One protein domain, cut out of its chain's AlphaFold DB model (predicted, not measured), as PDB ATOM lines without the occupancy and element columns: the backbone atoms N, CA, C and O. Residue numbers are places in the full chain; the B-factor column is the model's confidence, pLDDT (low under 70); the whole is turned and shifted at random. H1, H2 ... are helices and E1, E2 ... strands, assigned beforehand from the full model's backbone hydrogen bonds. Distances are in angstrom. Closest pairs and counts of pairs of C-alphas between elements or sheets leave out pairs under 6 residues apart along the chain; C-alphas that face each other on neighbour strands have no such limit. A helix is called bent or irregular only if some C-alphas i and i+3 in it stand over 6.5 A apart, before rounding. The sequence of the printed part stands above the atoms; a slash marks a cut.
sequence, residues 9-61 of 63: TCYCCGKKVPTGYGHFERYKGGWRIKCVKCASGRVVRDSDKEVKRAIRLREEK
ATOM      1  N   THR A   9     187.332 239.055 151.008       98.06
ATOM      2  CA  THR A   9     186.113 238.604 150.323       98.06
ATOM      3  C   THR A   9     186.444 237.918 149.006       98.06
ATOM      4  O   THR A   9     187.258 238.410 148.223       98.06
ATOM      5  N   CYS A  10     185.812 236.770 148.754       98.06
ATOM      6  CA  CYS A  10     185.945 236.071 147.483       98.06
ATOM      7  C   CYS A  10     185.296 236.892 146.366       98.06
ATOM      8  O   CYS A  10     184.085 237.101 146.400       98.06
ATOM      9  N   TYR A  11     186.050 237.273 145.335       97.56
ATOM     10  CA  TYR A  11     185.484 238.033 144.212       97.56
ATOM     11  C   TYR A  11     184.501 237.215 143.355       97.56
ATOM     12  O   TYR A  11     183.754 237.787 142.573       97.56
ATOM     13  N   CYS A  12     184.517 235.881 143.466       97.56
ATOM     14  CA  CYS A  12     183.661 234.996 142.674       97.56
ATOM     15  C   CYS A  12     182.306 234.724 143.345       97.56
ATOM     16  O   CYS A  12     181.291 234.700 142.663       97.56
ATOM     17  N   CYS A  13     182.276 234.520 144.666       97.94
ATOM     18  CA  CYS A  13     181.047 234.146 145.384       97.94
ATOM     19  C   CYS A  13     180.628 235.122 146.489       97.94
ATOM     20  O   CYS A  13     179.673 234.838 147.205       97.94
ATOM     21  N   GLY A  14     181.366 236.215 146.698       98.00
ATOM     22  CA  GLY A  14     181.042 237.251 147.685       98.00
ATOM     23  C   GLY A  14     181.204 236.845 149.155       98.00
ATOM     24  O   GLY A  14     181.028 237.674 150.041       98.00
ATOM     25  N   LYS A  15     181.559 235.590 149.456       97.69
ATOM     26  CA  LYS A  15     181.704 235.110 150.840       97.69
ATOM     27  C   LYS A  15     183.006 235.588 151.478       97.69
ATOM     28  O   LYS A  15     184.037 235.688 150.805       97.69
ATOM     29  N   LYS A  16     182.969 235.792 152.799       97.44
ATOM     30  CA  LYS A  16     184.164 236.025 153.622       97.44
ATOM     31  C   LYS A  16     185.073 234.793 153.574       97.44
ATOM     32  O   LYS A  16     184.617 233.662 153.721       97.44
ATOM     33  N   VAL A  17     186.359 235.031 153.360       97.75
ATOM     34  CA  VAL A  17     187.415 234.029 153.230       97.75
ATOM     35  C   VAL A  17     188.417 234.245 154.363       97.75
ATOM     36  O   VAL A  17     189.132 235.251 154.351       97.75
ATOM     37  N   PRO A  18     188.477 233.332 155.348       97.12
ATOM     38  CA  PRO A  18     189.481 233.383 156.406       97.12
ATOM     39  C   PRO A  18     190.911 233.235 155.864       97.12
ATOM     40  O   PRO A  18     191.123 232.808 154.725       97.12
ATOM     41  N   THR A  19     191.910 233.575 156.678       96.88
ATOM     42  CA  THR A  19     193.322 233.284 156.376       96.88
ATOM     43  C   THR A  19     193.497 231.796 156.076       96.88
ATOM     44  O   THR A  19     193.013 230.956 156.823       96.88
ATOM     45  N   GLY A  20     194.171 231.459 154.976       97.19
ATOM     46  CA  GLY A  20     194.391 230.066 154.577       97.19
ATOM     47  C   GLY A  20     193.326 229.466 153.648       97.19
ATOM     48  O   GLY A  20     193.582 228.437 153.024       97.19
ATOM     49  N   TYR A  21     192.155 230.097 153.507       97.94
ATOM     50  CA  TYR A  21     190.978 229.529 152.824       97.94
ATOM     51  C   TYR A  21     190.773 229.995 151.376       97.94
ATOM     52  O   TYR A  21     189.788 229.644 150.714       97.94
ATOM     53  N   GLY A  22     191.701 230.782 150.853       97.38
ATOM     54  CA  GLY A  22     191.679 231.297 149.495       97.38
ATOM     55  C   GLY A  22     193.069 231.490 148.924       97.38
ATOM     56  O   GLY A  22     194.079 231.099 149.508       97.38
ATOM     57  N   HIS A  23     193.094 232.102 147.752       96.50
ATOM     58  CA  HIS A  23     194.291 232.448 147.013       96.50
ATOM     59  C   HIS A  23     194.266 233.924 146.653       96.50
ATOM     60  O   HIS A  23     193.212 234.449 146.292       96.50
ATOM     61  N   PHE A  24     195.429 234.566 146.729       94.69
ATOM     62  CA  PHE A  24     195.602 235.903 146.184       94.69
ATOM     63  C   PHE A  24     195.838 235.841 144.678       94.69
ATOM     64  O   PHE A  24     196.669 235.071 144.199       94.69
ATOM     65  N   GLU A  25     195.127 236.693 143.953       93.75
ATOM     66  CA  GLU A  25     195.299 236.915 142.524       93.75
ATOM     67  C   GLU A  25     195.540 238.405 142.276       93.75
ATOM     68  O   GLU A  25     194.900 239.257 142.902       93.75
ATOM     69  N   ARG A  26     196.456 238.729 141.361       93.44
ATOM     70  CA  ARG A  26     196.651 240.105 140.896       93.44
ATOM     71  C   ARG A  26     195.503 240.502 139.975       93.44
ATOM     72  O   ARG A  26     195.131 239.739 139.088       93.44
ATOM     73  N   TYR A  27     194.959 241.698 140.172       94.69
ATOM     74  CA  TYR A  27     193.926 242.247 139.298       94.69
ATOM     75  C   TYR A  27     193.962 243.775 139.308       94.69
ATOM     76  O   TYR A  27     193.841 244.376 140.372       94.69
ATOM     77  N   LYS A  28     194.123 244.391 138.127       94.44
ATOM     78  CA  LYS A  28     194.129 245.856 137.923       94.44
ATOM     79  C   LYS A  28     194.990 246.624 138.945       94.44
ATOM     80  O   LYS A  28     194.516 247.538 139.605       94.44
ATOM     81  N   GLY A  29     196.243 246.206 139.133       94.62
ATOM     82  CA  GLY A  29     197.174 246.830 140.090       94.62
ATOM     83  C   GLY A  29     196.949 246.456 141.563       94.62
ATOM     84  O   GLY A  29     197.843 246.650 142.382       94.62
ATOM     85  N   GLY A  30     195.815 245.842 141.901       92.94
ATOM     86  CA  GLY A  30     195.485 245.379 143.245       92.94
ATOM     87  C   GLY A  30     195.611 243.868 143.439       92.94
ATOM     88  O   GLY A  30     196.035 243.110 142.556       92.94
ATOM     89  N   TRP A  31     195.202 243.435 144.628       93.62
ATOM     90  CA  TRP A  31     195.046 242.033 144.997       93.62
ATOM     91  C   TRP A  31     193.575 241.727 145.250       93.62
ATOM     92  O   TRP A  31     192.879 242.487 145.918       93.62
ATOM     93  N   ARG A  32     193.116 240.580 144.761       95.56
ATOM     94  CA  ARG A  32     191.794 240.024 145.060       95.56
ATOM     95  C   ARG A  32     191.938 238.609 145.601       95.56
ATOM     96  O   ARG A  32     192.960 237.961 145.381       95.56
ATOM     97  N   ILE A  33     190.912 238.122 146.290       97.12
ATOM     98  CA  ILE A  33     190.900 236.766 146.845       97.12
ATOM     99  C   ILE A  33     189.914 235.901 146.064       97.12
ATOM    100  O   ILE A  33     188.764 236.290 145.879       97.12
ATOM    101  N   LYS A  34     190.334 234.697 145.664       97.56
ATOM    102  CA  LYS A  34     189.432 233.614 145.241       97.56
ATOM    103  C   LYS A  34     189.434 232.530 146.311       97.56
ATOM    104  O   LYS A  34     190.501 232.035 146.671       97.56
ATOM    105  N   CYS A  35     188.274 232.152 146.850       97.69
ATOM    106  CA  CYS A  35     188.220 231.051 147.814       97.69
ATOM    107  C   CYS A  35     188.547 229.717 147.130       97.69
ATOM    108  O   CYS A  35     188.301 229.537 145.936       97.69
ATOM    109  N   VAL A  36     189.079 228.762 147.891       97.12
ATOM    110  CA  VAL A  36     189.516 227.465 147.344       97.12
ATOM    111  C   VAL A  36     188.361 226.681 146.744       97.12
ATOM    112  O   VAL A  36     188.518 226.082 145.686       97.12
ATOM    113  N   LYS A  37     187.177 226.761 147.356       97.06
ATOM    114  CA  LYS A  37     185.973 226.128 146.818       97.06
ATOM    115  C   LYS A  37     185.623 226.659 145.422       97.06
ATOM    116  O   LYS A  37     185.325 225.869 144.542       97.06
ATOM    117  N   CYS A  38     185.718 227.970 145.188       96.88
ATOM    118  CA  CYS A  38     185.508 228.552 143.856       96.88
ATOM    119  C   CYS A  38     186.675 228.295 142.894       96.88
ATOM    120  O   CYS A  38     186.486 228.333 141.684       96.88
ATOM    121  N   ALA A  39     187.894 228.112 143.404       96.00
ATOM    122  CA  ALA A  39     189.067 227.857 142.575       96.00
ATOM    123  C   ALA A  39     189.143 226.402 142.091       96.00
ATOM    124  O   ALA A  39     189.522 226.175 140.949       96.00
ATOM    125  N   SER A  40     188.805 225.435 142.950       95.00
ATOM    126  CA  SER A  40     189.053 224.012 142.694       95.00
ATOM    127  C   SER A  40     187.961 223.065 143.212       95.00
ATOM    128  O   SER A  40     188.181 221.861 143.244       95.00
ATOM    129  N   GLY A  41     186.840 223.571 143.739       95.56
ATOM    130  CA  GLY A  41     185.782 222.756 144.360       95.56
ATOM    131  C   GLY A  41     186.139 222.142 145.721       95.56
ATOM    132  O   GLY A  41     185.258 221.670 146.437       95.56
ATOM    133  N   ARG A  42     187.415 222.181 146.124       94.25
ATOM    134  CA  ARG A  42     187.918 221.498 147.323       94.25
ATOM    135  C   ARG A  42     187.421 222.169 148.604       94.25
ATOM    136  O   ARG A  42     187.474 223.393 148.740       94.25
ATOM    137  N   VAL A  43     187.018 221.350 149.575       93.56
ATOM    138  CA  VAL A  43     186.746 221.791 150.950       93.56
ATOM    139  C   VAL A  43     188.066 221.887 151.713       93.56
ATOM    140  O   VAL A  43     188.868 220.956 151.712       93.56
ATOM    141  N   VAL A  44     188.294 223.036 152.340       94.38
ATOM    142  CA  VAL A  44     189.473 223.327 153.163       94.38
ATOM    143  C   VAL A  44     189.090 223.171 154.627       94.38
ATOM    144  O   VAL A  44     187.966 223.512 154.991       94.38
ATOM    145  N   ARG A  45     190.009 222.660 155.445       95.56
ATOM    146  CA  ARG A  45     189.830 222.493 156.893       95.56
ATOM    147  C   ARG A  45     190.934 223.225 157.647       95.56
ATOM    148  O   ARG A  45     192.041 223.351 157.130       95.56
ATOM    149  N   ASP A  46     190.672 223.609 158.893       95.12
ATOM    150  CA  ASP A  46     191.664 224.263 159.763       95.12
ATOM    151  C   ASP A  46     192.891 223.381 160.033       95.12
ATOM    152  O   ASP A  46     193.997 223.868 160.270       95.12
ATOM    153  N   SER A  47     192.719 222.058 159.953       95.31
ATOM    154  CA  SER A  47     193.803 221.095 160.113       95.31
ATOM    155  C   SER A  47     194.764 221.042 158.917       95.31
ATOM    156  O   SER A  47     195.862 220.500 159.070       95.31
ATOM    157  N   ASP A  48     194.394 221.596 157.754       94.81
ATOM    158  CA  ASP A  48     195.227 221.576 156.551       94.81
ATOM    159  C   ASP A  48     196.557 222.304 156.809       94.81
ATOM    160  O   ASP A  48     196.584 223.451 157.265       94.81
ATOM    161  N   LYS A  49     197.678 221.668 156.437       94.94
ATOM    162  CA  LYS A  49     199.035 222.231 156.598       94.94
ATOM    163  C   LYS A  49     199.151 223.645 156.014       94.94
ATOM    164  O   LYS A  49     199.744 224.525 156.630       94.94
ATOM    165  N   GLU A  50     198.521 223.873 154.864       93.94
ATOM    166  CA  GLU A  50     198.508 225.167 154.177       93.94
ATOM    167  C   GLU A  50     197.760 226.262 154.949       93.94
ATOM    168  O   GLU A  50     198.151 227.428 154.888       93.94
ATOM    169  N   VAL A  51     196.698 225.906 155.682       95.62
ATOM    170  CA  VAL A  51     195.948 226.849 156.525       95.62
ATOM    171  C   VAL A  51     196.779 227.211 157.746       95.62
ATOM    172  O   VAL A  51     197.032 228.391 157.978       95.62
ATOM    173  N   LYS A  52     197.305 226.204 158.456       96.00
ATOM    174  CA  LYS A  52     198.189 226.412 159.615       96.00
ATOM    175  C   LYS A  52     199.399 227.272 159.266       96.00
ATOM    176  O   LYS A  52     199.741 228.189 160.006       96.00
ATOM    177  N   ARG A  53     200.021 227.019 158.111       94.44
ATOM    178  CA  ARG A  53     201.146 227.818 157.611       94.44
ATOM    179  C   ARG A  53     200.743 229.269 157.349       94.44
ATOM    180  O   ARG A  53     201.489 230.171 157.710       94.44
ATOM    181  N   ALA A  54     199.587 229.509 156.730       94.69
ATOM    182  CA  ALA A  54     199.110 230.865 156.460       94.69
ATOM    183  C   ALA A  54     198.795 231.650 157.744       94.69
ATOM    184  O   ALA A  54     199.089 232.843 157.804       94.69
ATOM    185  N   ILE A  55     198.225 230.979 158.751       94.75
ATOM    186  CA  ILE A  55     197.938 231.551 160.074       94.75
ATOM    187  C   ILE A  55     199.241 231.918 160.780       94.75
ATOM    188  O   ILE A  55     199.429 233.089 161.094       94.75
ATOM    189  N   ARG A  56     200.179 230.968 160.900       94.06
ATOM    190  CA  ARG A  56     201.488 231.212 161.520       94.06
ATOM    191  C   ARG A  56     202.202 232.395 160.876       94.06
ATOM    192  O   ARG A  56     202.596 233.324 161.561       94.06
ATOM    193  N   LEU A  57     202.280 232.408 159.544       92.69
ATOM    194  CA  LEU A  57     202.877 233.526 158.823       92.69
ATOM    195  C   LEU A  57     202.166 234.846 159.160       92.69
ATOM    196  O   LEU A  57     202.805 235.887 159.255       92.69
ATOM    197  N   ARG A  58     200.838 234.882 159.278       91.50
ATOM    198  CA  ARG A  58     200.136 236.120 159.650       91.50
ATOM    199  C   ARG A  58     200.512 236.589 161.063       91.50
ATOM    200  O   ARG A  58     200.641 237.794 161.243       91.50
ATOM    201  N   GLU A  59     200.652 235.666 162.008       91.06
ATOM    202  CA  GLU A  59     200.934 235.935 163.425       91.06
ATOM    203  C   GLU A  59     202.393 236.342 163.669       91.06
ATOM    204  O   GLU A  59     202.623 237.355 164.314       91.06
ATOM    205  N   GLU A  60     203.360 235.662 163.044       85.81
ATOM    206  CA  GLU A  60     204.808 235.957 163.127       85.81
ATOM    207  C   GLU A  60     205.192 237.378 162.678       85.81
ATOM    208  O   GLU A  60     206.321 237.803 162.865       85.81
ATOM    209  N   LYS A  61     204.290 238.118 162.024       63.25
ATOM    210  CA  LYS A  61     204.566 239.480 161.548       63.25
ATOM    211  C   LYS A  61     204.308 240.568 162.611       63.25
ATOM    212  O   LYS A  61     204.357 241.745 162.260       63.25
TER     213      LYS A  61
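This is residues 9 to 61 of the 63 residues of an uncharacterized protein of Blautia obeum (UniProt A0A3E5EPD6). A two-stranded hairpin, E1 and E2, and a longer helix, H2, stand as two arms with a gap between them, and the very short helix H1 lies at the foot of the hairpin. Before the hairpin, residues 9 to 21 form a looped stretch beside its foot, and residues 18 to 20 of it pass between the foot of the hairpin and H2; residues 41 to 48 join the two arms below. The printed part has 53 residues, with two named strands and two named helices in the order E1, E2, H1, H2. The sheet is E1 and E2 alone, antiparallel, and the class is mixed, helices and strands. The whole is compact, with a radius of gyration of the C-alphas of 11.4 A and spans of 29 by 27 by 15 A.

After residues 9 to 21, which hold no named element, come strand E1, residues 22 to 27, and strand E2, residues 30 to 35. They are antiparallel neighbours and form a hairpin, with 148 degrees between their N-to-C directions. C-alphas 22 and 35, which face each other, are 3.9 A apart at one end, and C-alphas 27 and 30, which also face each other, are 5.3 A apart at the other. N 23 and O 34 are within hydrogen-bond range at 2.8 A, and so are N 32 and O 25 at 2.9 A. Helix H1, residues 36 to 40, follows E2 with no residue between them. The closest C-alphas of E1 and H1 are those of Gly 22 and Val 36, 4.9 A apart. Helix H2, residues 49 to 61, is apart from E1, from E2 and from H1. The one O i to N i+4 pair inside H1 is within hydrogen-bond range, and in H2 8 of 9 such pairs are; neither helix is bent.

E1 begins at C-alpha 22, at (191.679, 231.297, 149.495), and is 15.1 A long from first to last C-alpha. E2 is 16.7 A long and ends at C-alpha 35, at (188.220, 231.051, 147.814). H1 has five residues and measures 5.8 A. H2, the longest helix with 13 residues, measures 18.8 A and ends at C-alpha 61, at (204.566, 239.480, 161.548).

The two C-alphas farthest apart are those of Lys 28 and Ser 47, at 33.3 A. The printed part runs from residue 9 to residue 61 without a cut. The links E1 to E2 and E2 to H1 are tight, H1 to H2 is a short link of 8 residues, and no link is long. The mean pLDDT of the printed part is 94.8, and residue 61 alone is under 70.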